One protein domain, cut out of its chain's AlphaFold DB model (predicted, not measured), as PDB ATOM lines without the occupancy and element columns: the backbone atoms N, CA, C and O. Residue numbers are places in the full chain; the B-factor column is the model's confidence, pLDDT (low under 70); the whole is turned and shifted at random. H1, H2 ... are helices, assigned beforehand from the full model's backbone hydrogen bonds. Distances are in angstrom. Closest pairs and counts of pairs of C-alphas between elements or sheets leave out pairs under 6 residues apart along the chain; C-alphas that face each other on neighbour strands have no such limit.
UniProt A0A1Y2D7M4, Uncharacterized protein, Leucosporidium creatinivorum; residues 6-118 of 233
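What this domain is: This is residues 6 to 118 of the 233 residues of an uncharacterized protein of Leucosporidium creatinivorum (UniProt A0A1Y2D7M4). What is the shape of this domain? Helix H2 is the core of a compact cluster of helices: H5 and H6 run alongside it the same way, H1 folds back on it, and H3 crosses near its end while also packing on H5. The short H4 sits by H3, the unnamed residues 78 to 96 lead round the outside from H5 to H6, and H7 sticks out as a free tail. What is it made of? The printed part has 113 residues with seven named helices, H1 to H7 in chain order, and no named strand; the class is all helix, its packing mostly aligned, with 5 of the 6 touching pairs that have a tilt, those without H4, at a shallow one. The whole is compact, with a radius of gyration of the C-alphas of 13.6 A, and spans 43 by 28 by 27 A.

How they stand to each other: What surrounds the hub? H2, residues 18 to 34, touches H6, residues 97 to 106, the same way at a shallow tilt of 9 degrees; the closest C-alphas, of Ala 31 and Ala 106, are 4.4 A apart. H2 also touches H5, residues 66 to 77, the same way at a shallow 25 degrees, with the C-alphas of Glu 22 and Ala 68 closest at 4.8 A. H1, residues 6 to 12, forms a helical hairpin with H2, touching its residues 21 to 28 alone at a shallow 29 degrees, opposite ways, closest at the C-alphas of Leu 12 and Val 21, 6.1 A apart. Where are the others? H3, residues 39 to 55, touches H2 at a steep tilt of 49 degrees, opposite ways, with the C-alphas of Lys 32 and Val 42 closest at 6.0 A. H4, residues 60 to 64, only just touches H3, with 3 pairs of C-alphas within 8 A, the closest being Thr 50 and Leu 62 at 7.2 A. H7, residues 111 to 118, touches no helix. Are the helix backbones complete? In H1 to H7 every O i to N i+4 pair is within hydrogen-bond range.

Where its parts are: Where do the helices begin and end? H1 begins at C-alpha 6, (-17.448, -29.891, 125.430), and H7 ends at C-alpha 118, (-35.718, -14.054, 111.817). How long are the longer ones? H2 measures 24.1 A, H3 24.4 A, H5 16.7 A and H6 14.1 A from first to last C-alpha.

The domain as a whole: How far does it reach? The two C-alphas farthest apart, of Asp 64 and Tyr 118, are 45.1 A apart. Is it continuous? The printed part has no cut, and the link from H5 to H6, 19 residues, is long. Where is confidence low? Residues 80 to 93 and 109 to 118 of the model have pLDDT under 70.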
ATOM      1  N   GLU A   6     -17.794 -30.251 124.052       90.25
ATOM      2  CA  GLU A   6     -17.448 -29.891 125.430       90.25
ATOM      3  C   GLU A   6     -18.565 -30.238 126.428       90.25
ATOM      4  O   GLU A   6     -18.309 -30.831 127.474       90.25
ATOM      5  N   GLN A   7     -19.823 -29.924 126.103       90.69
ATOM      6  CA  GLN A   7     -20.989 -30.278 126.919       90.69
ATOM      7  C   GLN A   7     -21.132 -31.791 127.046       90.69
ATOM      8  O   GLN A   7     -21.414 -32.288 128.132       90.69
ATOM      9  N   THR A   8     -20.894 -32.528 125.959       91.88
ATOM     10  CA  THR A   8     -20.858 -33.992 125.994       91.88
ATOM     11  C   THR A   8     -19.735 -34.499 126.887       91.88
ATOM     12  O   THR A   8     -19.981 -35.391 127.685       91.88
ATOM     13  N   GLY A   9     -18.541 -33.897 126.839       91.06
ATOM     14  CA  GLY A   9     -17.456 -34.219 127.771       91.06
ATOM     15  C   GLY A   9     -17.849 -34.021 129.237       91.06
ATOM     16  O   GLY A   9     -17.640 -34.911 130.053       91.06
ATOM     17  N   LYS A  10     -18.502 -32.898 129.566       92.69
ATOM     18  CA  LYS A  10     -18.996 -32.608 130.928       92.69
ATOM     19  C   LYS A  10     -20.095 -33.569 131.394       92.69
ATOM     20  O   LYS A  10     -20.205 -33.841 132.585       92.69
ATOM     21  N   LEU A  11     -20.942 -34.047 130.485       92.81
ATOM     22  CA  LEU A  11     -21.949 -35.072 130.786       92.81
ATOM     23  C   LEU A  11     -21.297 -36.437 131.011       92.81
ATOM     24  O   LEU A  11     -21.601 -37.097 131.995       92.81
ATOM     25  N   LEU A  12     -20.363 -36.820 130.142       92.50
ATOM     26  CA  LEU A  12     -19.645 -38.087 130.238       92.50
ATOM     27  C   LEU A  12     -18.765 -38.165 131.489       92.50
ATOM     28  O   LEU A  12     -18.723 -39.207 132.120       92.50
ATOM     29  N   GLY A  13     -18.141 -37.061 131.907       90.62
ATOM     30  CA  GLY A  13     -17.388 -37.012 133.166       90.62
ATOM     31  C   GLY A  13     -18.246 -37.198 134.425       90.62
ATOM     32  O   GLY A  13     -17.700 -37.455 135.491       90.62
ATOM     33  N   ARG A  14     -19.578 -37.071 134.317       92.75
ATOM     34  CA  ARG A  14     -20.534 -37.361 135.399       92.75
ATOM     35  C   ARG A  14     -21.117 -38.772 135.322       92.75
ATOM     36  O   ARG A  14     -21.723 -39.208 136.294       92.75
ATOM     37  N   ALA A  15     -20.979 -39.449 134.184       90.44
ATOM     38  CA  ALA A  15     -21.524 -40.782 133.983       90.44
ATOM     39  C   ALA A  15     -20.679 -41.816 134.735       90.44
ATOM     40  O   ALA A  15     -19.450 -41.779 134.684       90.44
ATOM     41  N   GLN A  16     -21.350 -42.731 135.427       87.25
ATOM     42  CA  GLN A  16     -20.722 -43.804 136.201       87.25
ATOM     43  C   GLN A  16     -21.042 -45.181 135.618       87.25
ATOM     44  O   GLN A  16     -20.314 -46.143 135.846       87.25
ATOM     45  N   THR A  17     -22.132 -45.283 134.858       88.00
ATOM     46  CA  THR A  17     -22.600 -46.549 134.292       88.00
ATOM     47  C   THR A  17     -22.517 -46.560 132.769       88.00
ATOM     48  O   THR A  17     -22.662 -45.535 132.099       88.00
ATOM     49  N   THR A  18     -22.358 -47.754 132.195       85.94
ATOM     50  CA  THR A  18     -22.358 -47.946 130.735       85.94
ATOM     51  C   THR A  18     -23.667 -47.471 130.097       85.94
ATOM     52  O   THR A  18     -23.641 -46.919 129.001       85.94
ATOM     53  N   ALA A  19     -24.797 -47.615 130.798       85.69
ATOM     54  CA  ALA A  19     -26.100 -47.144 130.333       85.69
ATOM     55  C   ALA A  19     -26.159 -45.610 130.217       85.69
ATOM     56  O   ALA A  19     -26.611 -45.090 129.200       85.69
ATOM     57  N   GLU A  20     -25.650 -44.879 131.212       89.00
ATOM     58  CA  GLU A  20     -25.574 -43.412 131.160       89.00
ATOM     59  C   GLU A  20     -24.670 -42.935 130.022       89.00
ATOM     60  O   GLU A  20     -25.027 -42.013 129.285       89.00
ATOM     61  N   VAL A  21     -23.513 -43.582 129.843       89.44
ATOM     62  CA  VAL A  21     -22.591 -43.270 128.744       89.44
ATOM     63  C   VAL A  21     -23.264 -43.498 127.393       89.44
ATOM     64  O   VAL A  21     -23.211 -42.623 126.529       89.44
ATOM     65  N   GLU A  22     -23.943 -44.629 127.209       88.25
ATOM     66  CA  GLU A  22     -24.664 -44.945 125.975       88.25
ATOM     67  C   GLU A  22     -25.771 -43.925 125.676       88.25
ATOM     68  O   GLU A  22     -25.880 -43.446 124.545       88.25
ATOM     69  N   GLU A  23     -26.555 -43.521 126.676       88.00
ATOM     70  CA  GLU A  23     -27.615 -42.525 126.496       88.00
ATOM     71  C   GLU A  23     -27.058 -41.136 126.149       88.00
ATOM     72  O   GLU A  23     -27.580 -40.463 125.254       88.00
ATOM     73  N   VAL A  24     -25.963 -40.713 126.791       91.38
ATOM     74  CA  VAL A  24     -25.289 -39.442 126.481       91.38
ATOM     75  C   VAL A  24     -24.707 -39.458 125.063       91.38
ATOM     76  O   VAL A  24     -24.852 -38.477 124.323       91.38
ATOM     77  N   LEU A  25     -24.087 -40.567 124.650       90.50
ATOM     78  CA  LEU A  25     -23.563 -40.744 123.293       90.50
ATOM     79  C   LEU A  25     -24.685 -40.754 122.249       90.50
ATOM     80  O   LEU A  25     -24.579 -40.079 121.223       90.50
ATOM     81  N   THR A  26     -25.794 -41.433 122.535       87.62
ATOM     82  CA  THR A  26     -26.977 -41.463 121.664       87.62
ATOM     83  C   THR A  26     -27.583 -40.065 121.519       87.62
ATOM     84  O   THR A  26     -27.903 -39.636 120.404       87.62
ATOM     85  N   GLY A  27     -27.656 -39.296 122.610       87.00
ATOM     86  CA  GLY A  27     -28.069 -37.892 122.589       87.00
ATOM     87  C   GLY A  27     -27.139 -37.016 121.740       87.00
ATOM     88  O   GLY A  27     -27.606 -36.226 120.915       87.00
ATOM     89  N   TYR A  28     -25.818 -37.191 121.867       89.50
ATOM     90  CA  TYR A  28     -24.831 -36.479 121.047       89.50
ATOM     91  C   TYR A  28     -25.012 -36.757 119.557       89.50
ATOM     92  O   TYR A  28     -25.085 -35.825 118.752       89.50
ATOM     93  N   VAL A  29     -25.115 -38.030 119.188       88.31
ATOM     94  CA  VAL A  29     -25.286 -38.470 117.802       88.31
ATOM     95  C   VAL A  29     -26.604 -37.955 117.225       88.31
ATOM     96  O   VAL A  29     -26.615 -37.401 116.123       88.31
ATOM     97  N   THR A  30     -27.689 -38.026 117.996       84.94
ATOM     98  CA  THR A  30     -28.996 -37.463 117.626       84.94
ATOM     99  C   THR A  30     -28.897 -35.962 117.358       84.94
ATOM    100  O   THR A  30     -29.374 -35.481 116.331       84.94
ATOM    101  N   ALA A  31     -28.185 -35.210 118.206       85.75
ATOM    102  CA  ALA A  31     -27.931 -33.790 117.966       85.75
ATOM    103  C   ALA A  31     -27.181 -33.545 116.642       85.75
ATOM    104  O   ALA A  31     -27.399 -32.522 115.987       85.75
ATOM    105  N   LYS A  32     -26.285 -34.457 116.234       87.12
ATOM    106  CA  LYS A  32     -25.525 -34.319 114.980       87.12
ATOM    107  C   LYS A  32     -26.361 -34.644 113.751       87.12
ATOM    108  O   LYS A  32     -26.266 -33.890 112.781       87.12
ATOM    109  N   PHE A  33     -27.213 -35.660 113.808       83.00
ATOM    110  CA  PHE A  33     -28.192 -35.911 112.750       83.00
ATOM    111  C   PHE A  33     -29.172 -34.741 112.606       83.00
ATOM    112  O   PHE A  33     -29.350 -34.228 111.503       83.00
ATOM    113  N   ASN A  34     -29.690 -34.210 113.719       80.56
ATOM    114  CA  ASN A  34     -30.603 -33.058 113.712       80.56
ATOM    115  C   ASN A  34     -29.966 -31.779 113.145       80.56
ATOM    116  O   ASN A  34     -30.665 -30.908 112.638       80.56
ATOM    117  N   SER A  35     -28.636 -31.661 113.195       78.44
ATOM    118  CA  SER A  35     -27.908 -30.558 112.551       78.44
ATOM    119  C   SER A  35     -27.758 -30.705 111.027       78.44
ATOM    120  O   SER A  35     -27.063 -29.898 110.415       78.44
ATOM    121  N   GLY A  36     -28.386 -31.717 110.419       71.06
ATOM    122  CA  GLY A  36     -28.294 -32.019 108.987       71.06
ATOM    123  C   GLY A  36     -27.097 -32.896 108.611       71.06
ATOM    124  O   GLY A  36     -26.730 -32.944 107.441       71.06
ATOM    125  N   GLY A  37     -26.468 -33.561 109.586       75.38
ATOM    126  CA  GLY A  37     -25.330 -34.443 109.336       75.38
ATOM    127  C   GLY A  37     -25.751 -35.789 108.747       75.38
ATOM    128  O   GLY A  37     -26.706 -36.391 109.230       75.38
ATOM    129  N   ASN A  38     -25.016 -36.289 107.751       80.44
ATOM    130  CA  ASN A  38     -25.171 -37.667 107.265       80.44
ATOM    131  C   ASN A  38     -24.391 -38.670 108.145       80.44
ATOM    132  O   ASN A  38     -23.547 -38.272 108.950       80.44
ATOM    133  N   ALA A  39     -24.637 -39.973 107.981       81.75
ATOM    134  CA  ALA A  39     -24.005 -41.017 108.798       81.75
ATOM    135  C   ALA A  39     -22.464 -40.926 108.817       81.75
ATOM    136  O   ALA A  39     -21.852 -41.028 109.880       81.75
ATOM    137  N   ALA A  40     -21.832 -40.637 107.675       81.88
ATOM    138  CA  ALA A  40     -20.380 -40.469 107.580       81.88
ATOM    139  C   ALA A  40     -19.870 -39.260 108.391       81.88
ATOM    140  O   ALA A  40     -18.905 -39.364 109.152       81.88
ATOM    141  N   GLN A  41     -20.541 -38.110 108.291       84.62
ATOM    142  CA  GLN A  41     -20.206 -36.908 109.057       84.62
ATOM    143  C   GLN A  41     -20.415 -37.114 110.558       84.62
ATOM    144  O   GLN A  41     -19.625 -36.628 111.368       84.62
ATOM    145  N   VAL A  42     -21.472 -37.827 110.940       85.44
ATOM    146  CA  VAL A  42     -21.772 -38.133 112.338       85.44
ATOM    147  C   VAL A  42     -20.758 -39.127 112.907       85.44
ATOM    148  O   VAL A  42     -20.248 -38.895 114.001       85.44
ATOM    149  N   SER A  43     -20.369 -40.148 112.138       86.12
ATOM    150  CA  SER A  43     -19.286 -41.075 112.490       86.12
ATOM    151  C   SER A  43     -17.957 -40.339 112.693       86.12
ATOM    152  O   SER A  43     -17.295 -40.516 113.717       86.12
ATOM    153  N   ARG A  44     -17.615 -39.396 111.802       86.44
ATOM    154  CA  ARG A  44     -16.435 -38.533 111.975       86.44
ATOM    155  C   ARG A  44     -16.508 -37.707 113.261       86.44
ATOM    156  O   ARG A  44     -15.512 -37.598 113.967       86.44
ATOM    157  N   LYS A  45     -17.670 -37.134 113.591       89.56
ATOM    158  CA  LYS A  45     -17.862 -36.381 114.844       89.56
ATOM    159  C   LYS A  45     -17.745 -37.275 116.080       89.56
ATOM    160  O   LYS A  45     -17.171 -36.840 117.073       89.56
ATOM    161  N   LEU A  46     -18.237 -38.510 116.010       89.44
ATOM    162  CA  LEU A  46     -18.083 -39.497 117.078       89.44
ATOM    163  C   LEU A  46     -16.605 -39.864 117.282       89.44
ATOM    164  O   LEU A  46     -16.139 -39.891 118.414       89.44
ATOM    165  N   HIS A  47     -15.839 -40.043 116.205       88.44
ATOM    166  CA  HIS A  47     -14.393 -40.260 116.299       88.44
ATOM    167  C   HIS A  47     -13.651 -39.045 116.884       88.44
ATOM    168  O   HIS A  47     -12.805 -39.185 117.759       88.44
ATOM    169  N   LEU A  48     -13.994 -37.822 116.469       90.94
ATOM    170  CA  LEU A  48     -13.405 -36.618 117.071       90.94
ATOM    171  C   LEU A  48     -13.728 -36.508 118.568       90.94
ATOM    172  O   LEU A  48     -12.888 -36.051 119.342       90.94
ATOM    173  N   LEU A  49     -14.917 -36.948 118.994       91.25
ATOM    174  CA  LEU A  49     -15.271 -37.022 120.409       91.25
ATOM    175  C   LEU A  49     -14.336 -37.972 121.171       91.25
ATOM    176  O   LEU A  49     -13.874 -37.590 122.242       91.25
ATOM    177  N   THR A  50     -13.991 -39.145 120.630       89.38
ATOM    178  CA  THR A  50     -13.066 -40.067 121.319       89.38
ATOM    179  C   THR A  50     -11.668 -39.467 121.478       89.38
ATOM    180  O   THR A  50     -11.075 -39.572 122.551       89.38
ATOM    181  N   LEU A  51     -11.158 -38.763 120.463       89.19
ATOM    182  CA  LEU A  51      -9.881 -38.046 120.562       89.19
ATOM    183  C   LEU A  51      -9.929 -36.931 121.615       89.19
ATOM    184  O   LEU A  51      -9.006 -36.791 122.413       89.19
ATOM    185  N   TYR A  52     -11.024 -36.174 121.659       90.50
ATOM    186  CA  TYR A  52     -11.221 -35.129 122.661       90.50
ATOM    187  C   TYR A  52     -11.278 -35.678 124.087       90.50
ATOM    188  O   TYR A  52     -10.641 -35.118 124.972       90.50
ATOM    189  N   LEU A  53     -11.971 -36.795 124.322       88.94
ATOM    190  CA  LEU A  53     -12.018 -37.406 125.653       88.94
ATOM    191  C   LEU A  53     -10.623 -37.816 126.137       88.94
ATOM    192  O   LEU A  53     -10.303 -37.614 127.305       88.94
ATOM    193  N   ARG A  54      -9.761 -38.308 125.237       87.25
ATOM    194  CA  ARG A  54      -8.348 -38.567 125.562       87.25
ATOM    195  C   ARG A  54      -7.602 -37.281 125.922       87.25
ATOM    196  O   ARG A  54      -6.836 -37.291 126.876       87.25
ATOM    197  N   ALA A  55      -7.849 -36.187 125.201       87.44
ATOM    198  CA  ALA A  55      -7.205 -34.896 125.454       87.44
ATOM    199  C   ALA A  55      -7.648 -34.228 126.772       87.44
ATOM    200  O   ALA A  55      -6.876 -33.475 127.353       87.44
ATOM    201  N   VAL A  56      -8.863 -34.503 127.258       89.19
ATOM    202  CA  VAL A  56      -9.429 -33.911 128.491       89.19
ATOM    203  C   VAL A  56      -9.363 -34.886 129.678       89.19
ATOM    204  O   VAL A  56     -10.150 -34.800 130.610       89.19
ATOM    205  N   ASN A  57      -8.426 -35.841 129.663       87.81
ATOM    206  CA  ASN A  57      -8.222 -36.834 130.733       87.81
ATOM    207  C   ASN A  57      -9.439 -37.733 131.046       87.81
ATOM    208  O   ASN A  57      -9.451 -38.442 132.046       87.81
ATOM    209  N   LEU A  58     -10.431 -37.785 130.156       87.88
ATOM    210  CA  LEU A  58     -11.586 -38.688 130.219       87.88
ATOM    211  C   LEU A  58     -11.387 -39.933 129.338       87.88
ATOM    212  O   LEU A  58     -12.340 -40.595 128.932       87.88
ATOM    213  N   GLY A  59     -10.134 -40.263 129.009       82.31
ATOM    214  CA  GLY A  59      -9.790 -41.400 128.153       82.31
ATOM    215  C   GLY A  59     -10.111 -42.766 128.770       82.31
ATOM    216  O   GLY A  59     -10.280 -43.727 128.023       82.31
ATOM    217  N   TYR A  60     -10.223 -42.852 130.100       82.75
ATOM    218  CA  TYR A  60     -10.606 -44.080 130.807       82.75
ATOM    219  C   TYR A  60     -12.028 -44.531 130.435       82.75
ATOM    220  O   TYR A  60     -12.233 -45.712 130.185       82.75
ATOM    221  N   LEU A  61     -12.960 -43.593 130.209       83.69
ATOM    222  CA  LEU A  61     -14.334 -43.901 129.785       83.69
ATOM    223  C   LEU A  61     -14.396 -44.675 128.461       83.69
ATOM    224  O   LEU A  61     -15.316 -45.457 128.246       83.69
ATOM    225  N   LEU A  62     -13.418 -44.485 127.566       82.38
ATOM    226  CA  LEU A  62     -13.340 -45.239 126.309       82.38
ATOM    227  C   LEU A  62     -12.962 -46.706 126.529       82.38
ATOM    228  O   LEU A  62     -13.310 -47.548 125.703       82.38
ATOM    229  N   ARG A  63     -12.193 -46.987 127.585       80.56
ATOM    230  CA  ARG A  63     -11.768 -48.339 127.953       80.56
ATOM    231  C   ARG A  63     -12.873 -49.025 128.747       80.56
ATOM    232  O   ARG A  63     -13.297 -50.108 128.363       80.56
ATOM    233  N   ASP A  64     -13.378 -48.347 129.772       79.88
ATOM    234  CA  ASP A  64     -14.324 -48.911 130.739       79.88
ATOM    235  C   ASP A  64     -15.725 -49.094 130.139       79.88
ATOM    236  O   ASP A  64     -16.423 -50.052 130.459       79.88
ATOM    237  N   HIS A  65     -16.119 -48.227 129.200       84.94
ATOM    238  CA  HIS A  65     -17.421 -48.284 128.530       84.94
ATOM    239  C   HIS A  65     -17.292 -48.514 127.022       84.94
ATOM    240  O   HIS A  65     -18.075 -47.981 126.232       84.94
ATOM    241  N   TYR A  66     -16.307 -49.317 126.605       81.62
ATOM    242  CA  TYR A  66     -16.063 -49.637 125.195       81.62
ATOM    243  C   TYR A  66     -17.331 -50.083 124.455       81.62
ATOM    244  O   TYR A  66     -17.611 -49.618 123.347       81.62
ATOM    245  N   GLU A  67     -18.129 -50.934 125.101       79.44
ATOM    246  CA  GLU A  67     -19.376 -51.463 124.555       79.44
ATOM    247  C   GLU A  67     -20.336 -50.340 124.123       79.44
ATOM    248  O   GLU A  67     -20.773 -50.319 122.973       79.44
ATOM    249  N   ALA A  68     -20.558 -49.330 124.972       81.62
ATOM    250  CA  ALA A  68     -21.440 -48.200 124.669       81.62
ATOM    251  C   ALA A  68     -21.000 -47.426 123.413       81.62
ATOM    252  O   ALA A  68     -21.828 -47.038 122.580       81.62
ATOM    253  N   PHE A  69     -19.688 -47.235 123.229       83.62
ATOM    254  CA  PHE A  69     -19.145 -46.598 122.028       83.62
ATOM    255  C   PHE A  69     -19.343 -47.462 120.778       83.62
ATOM    256  O   PHE A  69     -19.684 -46.926 119.720       83.62
ATOM    257  N   THR A  70     -19.167 -48.782 120.881       81.56
ATOM    258  CA  THR A  70     -19.360 -49.695 119.741       81.56
ATOM    259  C   THR A  70     -20.816 -49.787 119.300       81.56
ATOM    260  O   THR A  70     -21.087 -49.667 118.105       81.56
ATOM    261  N   VAL A  71     -21.751 -49.908 120.246       79.88
ATOM    262  CA  VAL A  71     -23.196 -49.955 119.984       79.88
ATOM    263  C   VAL A  71     -23.644 -48.664 119.307       79.88
ATOM    264  O   VAL A  71     -24.283 -48.696 118.254       79.88
ATOM    265  N   THR A  72     -23.217 -47.518 119.844       83.75
ATOM    266  CA  THR A  72     -23.544 -46.213 119.263       83.75
ATOM    267  C   THR A  72     -22.987 -46.078 117.845       83.75
ATOM    268  O   THR A  72     -23.678 -45.615 116.936       83.75
ATOM    269  N   ALA A  73     -21.739 -46.489 117.617       84.12
ATOM    270  CA  ALA A  73     -21.123 -46.376 116.303       84.12
ATOM    271  C   ALA A  73     -21.744 -47.325 115.267       84.12
ATOM    272  O   ALA A  73     -21.898 -46.942 114.104       84.12
ATOM    273  N   TYR A  74     -22.134 -48.532 115.685       81.38
ATOM    274  CA  TYR A  74     -22.890 -49.460 114.850       81.38
ATOM    275  C   TYR A  74     -24.218 -48.843 114.423       81.38
ATOM    276  O   TYR A  74     -24.501 -48.774 113.230       81.38
ATOM    277  N   ALA A  75     -24.963 -48.285 115.376       78.31
ATOM    278  CA  ALA A  75     -26.247 -47.655 115.108       78.31
ATOM    279  C   ALA A  75     -26.130 -46.448 114.151       78.31
ATOM    280  O   ALA A  75     -27.021 -46.217 113.335       78.31
ATOM    281  N   VAL A  76     -25.022 -45.692 114.197       81.62
ATOM    282  CA  VAL A  76     -24.727 -44.632 113.211       81.62
ATOM    283  C   VAL A  76     -24.485 -45.214 111.822       81.62
ATOM    284  O   VAL A  76     -24.970 -44.664 110.836       81.62
ATOM    285  N   LYS A  77     -23.721 -46.307 111.729       80.56
ATOM    286  CA  LYS A  77     -23.363 -46.946 110.456       80.56
ATOM    287  C   LYS A  77     -24.573 -47.580 109.774       80.56
ATOM    288  O   LYS A  77     -24.673 -47.527 108.554       80.56
ATOM    289  N   THR A  78     -25.485 -48.156 110.550       75.69
ATOM    290  CA  THR A  78     -26.720 -48.772 110.048       75.69
ATOM    291  C   THR A  78     -27.874 -47.778 109.923       75.69
ATOM    292  O   THR A  78     -28.997 -48.188 109.634       75.69
ATOM    293  N   ALA A  79     -27.636 -46.482 110.157       71.12
ATOM    294  CA  ALA A  79     -28.676 -45.472 110.038       71.12
ATOM    295  C   ALA A  79     -29.133 -45.312 108.578       71.12
ATOM    296  O   ALA A  79     -28.288 -45.162 107.690       71.12
ATOM    297  N   PRO A  80     -30.453 -45.326 108.303       65.94
ATOM    298  CA  PRO A  80     -30.946 -45.200 106.943       65.94
ATOM    299  C   PRO A  80     -30.624 -43.806 106.374       65.94
ATOM    300  O   PRO A  80     -30.712 -42.805 107.084       65.94
ATOM    301  N   PRO A  81     -30.301 -43.695 105.074       57.88
ATOM    302  CA  PRO A  81     -29.844 -42.445 104.454       57.88
ATOM    303  C   PRO A  81     -30.896 -41.322 104.464       57.88
ATOM    304  O   PRO A  81     -30.559 -40.150 104.305       57.88
ATOM    305  N   THR A  82     -32.169 -41.661 104.673       55.25
ATOM    306  CA  THR A  82     -33.299 -40.724 104.741       55.25
ATOM    307  C   THR A  82     -33.550 -40.165 106.142       55.25
ATOM    308  O   THR A  82     -34.428 -39.313 106.299       55.25
ATOM    309  N   SER A  83     -32.795 -40.587 107.165       54.91
ATOM    310  CA  SER A  83     -33.023 -40.174 108.550       54.91
ATOM    311  C   SER A  83     -32.557 -38.737 108.819       54.91
ATOM    312  O   SER A  83     -31.627 -38.487 109.586       54.91
ATOM    313  N   LYS A  84     -33.277 -37.750 108.276       50.16
ATOM    314  CA  LYS A  84     -33.236 -36.347 108.731       50.16
ATOM    315  C   LYS A  84     -33.781 -36.162 110.166       50.16
ATOM    316  O   LYS A  84     -34.049 -35.037 110.571       50.16
ATOM    317  N   GLY A  85     -33.941 -37.243 110.937       50.56
ATOM    318  CA  GLY A  85     -34.611 -37.254 112.238       50.56
ATOM    319  C   GLY A  85     -34.114 -38.279 113.265       50.56
ATOM    320  O   GLY A  85     -34.804 -38.469 114.260       50.56
ATOM    321  N   GLY A  86     -32.948 -38.918 113.086       55.25
ATOM    322  CA  GLY A  86     -32.299 -39.683 114.171       55.25
ATOM    323  C   GLY A  86     -31.848 -41.102 113.818       55.25
ATOM    324  O   GLY A  86     -32.152 -41.605 112.740       55.25
ATOM    325  N   LEU A  87     -31.091 -41.739 114.730       60.56
ATOM    326  CA  LEU A  87     -30.675 -43.135 114.552       60.56
ATOM    327  C   LEU A  87     -31.904 -44.061 114.479       60.56
ATOM    328  O   LEU A  87     -32.891 -43.811 115.180       60.56
ATOM    329  N   PRO A  88     -31.838 -45.177 113.735       49.75
ATOM    330  CA  PRO A  88     -32.793 -46.265 113.896       49.75
ATOM    331  C   PRO A  88     -32.673 -46.774 115.340       49.75
ATOM    332  O   PRO A  88     -31.610 -47.227 115.749       49.75
ATOM    333  N   GLY A  89     -33.725 -46.595 116.141       50.00
ATOM    334  CA  GLY A  89     -33.710 -46.889 117.581       50.00
ATOM    335  C   GLY A  89     -33.400 -45.702 118.510       50.00
ATOM    336  O   GLY A  89     -33.542 -45.849 119.716       50.00
ATOM    337  N   ALA A  90     -33.082 -44.496 118.009       48.50
ATOM    338  CA  ALA A  90     -32.883 -43.280 118.836       48.50
ATOM    339  C   ALA A  90     -34.165 -42.706 119.466       48.50
ATOM    340  O   ALA A  90     -34.123 -41.675 120.137       48.50
ATOM    341  N   ALA A  91     -35.303 -43.368 119.268       48.88
ATOM    342  CA  ALA A  91     -36.466 -43.194 120.127       48.88
ATOM    343  C   ALA A  91     -36.346 -44.009 121.430       48.88
ATOM    344  O   ALA A  91     -37.337 -44.130 122.142       48.88
ATOM    345  N   ALA A  92     -35.166 -44.557 121.756       56.38
ATOM    346  CA  ALA A  92     -34.849 -45.006 123.102       56.38
ATOM    347  C   ALA A  92     -35.080 -43.835 124.057       56.38
ATOM    348  O   ALA A  92     -34.308 -42.876 124.112       56.38
ATOM    349  N   VAL A  93     -36.222 -43.881 124.741       65.06
ATOM    350  CA  VAL A  93     -36.576 -42.929 125.782       65.06
ATOM    351  C   VAL A  93     -35.441 -42.975 126.803       65.06
ATOM    352  O   VAL A  93     -35.176 -44.058 127.332       65.06
ATOM    353  N   PRO A  94     -34.733 -41.857 127.043       76.19
ATOM    354  CA  PRO A  94     -33.645 -41.847 128.006       76.19
ATOM    355  C   PRO A  94     -34.189 -42.260 129.373       76.19
ATOM    356  O   PRO A  94     -35.202 -41.724 129.826       76.19
ATOM    357  N   ARG A  95     -33.532 -43.231 130.004       80.88
ATOM    358  CA  ARG A  95     -33.934 -43.809 131.291       80.88
ATOM    359  C   ARG A  95     -33.165 -43.178 132.440       80.88
ATOM    360  O   ARG A  95     -33.631 -43.188 133.575       80.88
ATOM    361  N   THR A  96     -31.995 -42.622 132.148       84.25
ATOM    362  CA  THR A  96     -31.123 -41.990 133.132       84.25
ATOM    363  C   THR A  96     -31.329 -40.480 133.144       84.25
ATOM    364  O   THR A  96     -31.637 -39.857 132.124       84.25
ATOM    365  N   ALA A  97     -31.118 -39.853 134.303       86.31
ATOM    366  CA  ALA A  97     -31.206 -38.397 134.425       86.31
ATOM    367  C   ALA A  97     -30.218 -37.682 133.482       86.31
ATOM    368  O   ALA A  97     -30.567 -36.674 132.862       86.31
ATOM    369  N   LEU A  98     -29.012 -38.241 133.310       87.81
ATOM    370  CA  LEU A  98     -27.997 -37.728 132.385       87.81
ATOM    371  C   LEU A  98     -28.416 -37.885 130.919       87.81
ATOM    372  O   LEU A  98     -28.213 -36.965 130.123       87.81
ATOM    373  N   GLY A  99     -29.045 -39.004 130.559       84.75
ATOM    374  CA  GLY A  99     -29.628 -39.206 129.238       84.75
ATOM    375  C   GLY A  99     -30.727 -38.193 128.940       84.75
ATOM    376  O   GLY A  99     -30.722 -37.568 127.880       84.75
ATOM    377  N   VAL A 100     -31.631 -37.947 129.893       85.88
ATOM    378  CA  VAL A 100     -32.689 -36.934 129.748       85.88
ATOM    379  C   VAL A 100     -32.075 -35.548 129.531       85.88
ATOM    380  O   VAL A 100     -32.499 -34.821 128.630       85.88
ATOM    381  N   GLU A 101     -31.038 -35.188 130.295       87.56
ATOM    382  CA  GLU A 101     -30.296 -33.933 130.122       87.56
ATOM    383  C   GLU A 101     -29.667 -33.839 128.719       87.56
ATOM    384  O   GLU A 101     -29.840 -32.834 128.019       87.56
ATOM    385  N   ALA A 102     -29.005 -34.909 128.268       86.44
ATOM    386  CA  ALA A 102     -28.361 -34.984 126.961       86.44
ATOM    387  C   ALA A 102     -29.367 -34.864 125.807       86.44
ATOM    388  O   ALA A 102     -29.146 -34.086 124.876       86.44
ATOM    389  N   PHE A 103     -30.497 -35.572 125.872       85.81
ATOM    390  CA  PHE A 103     -31.555 -35.517 124.859       85.81
ATOM    391  C   PHE A 103     -32.272 -34.165 124.843       85.81
ATOM    392  O   PHE A 103     -32.545 -33.620 123.769       85.81
ATOM    393  N   ASN A 104     -32.520 -33.573 126.012       85.62
ATOM    394  CA  ASN A 104     -33.076 -32.227 126.104       85.62
ATOM    395  C   ASN A 104     -32.135 -31.193 125.479       85.62
ATOM    396  O   ASN A 104     -32.585 -30.312 124.747       85.62
ATOM    397  N   ALA A 105     -30.827 -31.309 125.703       83.94
ATOM    398  CA  ALA A 105     -29.839 -30.443 125.070       83.94
ATOM    399  C   ALA A 105     -29.656 -30.735 123.565       83.94
ATOM    400  O   ALA A 105     -29.430 -29.809 122.785       83.94
ATOM    401  N   ALA A 106     -29.818 -31.986 123.126       82.69
ATOM    402  CA  ALA A 106     -29.764 -32.388 121.720       82.69
ATOM    403  C   ALA A 106     -30.919 -31.821 120.880       82.69
ATOM    404  O   ALA A 106     -30.723 -31.468 119.717       82.69
ATOM    405  N   ARG A 107     -32.113 -31.705 121.475       77.44
ATOM    406  CA  ARG A 107     -33.321 -31.160 120.832       77.44
ATOM    407  C   ARG A 107     -33.335 -29.633 120.742       77.44
ATOM    408  O   ARG A 107     -34.149 -29.081 120.008       77.44
ATOM    409  N   ARG A 108     -32.453 -28.930 121.463       71.56
ATOM    410  CA  ARG A 108     -32.404 -27.461 121.432       71.56
ATOM    411  C   ARG A 108     -31.818 -26.973 120.097       71.56
ATOM    412  O   ARG A 108     -30.626 -27.193 119.847       71.56
ATOM    413  N   PRO A 109     -32.589 -26.257 119.256       58.06
ATOM    414  CA  PRO A 109     -32.063 -25.673 118.023       58.06
ATOM    415  C   PRO A 109     -30.911 -24.697 118.317       58.06
ATOM    416  O   PRO A 109     -30.751 -24.160 119.423       58.06
ATOM    417  N   SER A 110     -30.023 -24.477 117.342       58.44
ATOM    418  CA  SER A 110     -28.975 -23.474 117.520       58.44
ATOM    419  C   SER A 110     -29.570 -22.068 117.594       58.44
ATOM    420  O   SER A 110     -30.467 -21.720 116.832       58.44
ATOM    421  N   LYS A 111     -29.018 -21.226 118.482       53.22
ATOM    422  CA  LYS A 111     -29.325 -19.788 118.515       53.22
ATOM    423  C   LYS A 111     -29.035 -19.127 117.148       53.22
ATOM    424  O   LYS A 111     -29.667 -18.141 116.801       53.22
ATOM    425  N   SER A 112     -28.148 -19.718 116.336       49.66
ATOM    426  CA  SER A 112     -27.854 -19.262 114.971       49.66
ATOM    427  C   SER A 112     -28.943 -19.585 113.939       49.66
ATOM    428  O   SER A 112     -29.085 -18.834 112.980       49.66
ATOM    429  N   ILE A 113     -29.730 -20.657 114.115       51.00
ATOM    430  CA  ILE A 113     -30.867 -20.965 113.228       51.00
ATOM    431  C   ILE A 113     -32.010 -19.986 113.488       51.00
ATOM    432  O   ILE A 113     -32.617 -19.503 112.538       51.00
ATOM    433  N   PHE A 114     -32.247 -19.617 114.749       48.75
ATOM    434  CA  PHE A 114     -33.219 -18.576 115.075       48.75
ATOM    435  C   PHE A 114     -32.837 -17.224 114.462       48.75
ATOM    436  O   PHE A 114     -33.680 -16.602 113.823       48.75
ATOM    437  N   ASN A 115     -31.563 -16.824 114.522       43.25
ATOM    438  CA  ASN A 115     -31.132 -15.604 113.834       43.25
ATOM    439  C   ASN A 115     -31.284 -15.708 112.314       43.25
ATOM    440  O   ASN A 115     -31.659 -14.732 111.691       43.25
ATOM    441  N   ARG A 116     -31.073 -16.874 111.691       49.78
ATOM    442  CA  ARG A 116     -31.275 -17.005 110.239       49.78
ATOM    443  C   ARG A 116     -32.752 -16.929 109.845       49.78
ATOM    444  O   ARG A 116     -33.045 -16.271 108.862       49.78
ATOM    445  N   VAL A 117     -33.661 -17.541 110.604       50.16
ATOM    446  CA  VAL A 117     -35.108 -17.541 110.301       50.16
ATOM    447  C   VAL A 117     -35.760 -16.181 110.585       50.16
ATOM    448  O   VAL A 117     -36.681 -15.790 109.871       50.16
ATOM    449  N   TYR A 118     -35.256 -15.424 111.566       48.50
ATOM    450  CA  TYR A 118     -35.718 -14.054 111.817       48.50
ATOM    451  C   TYR A 118     -34.985 -12.996 110.973       48.50
ATOM    452  O   TYR A 118     -35.607 -12.011 110.587       48.50
TER     453      TYR A 118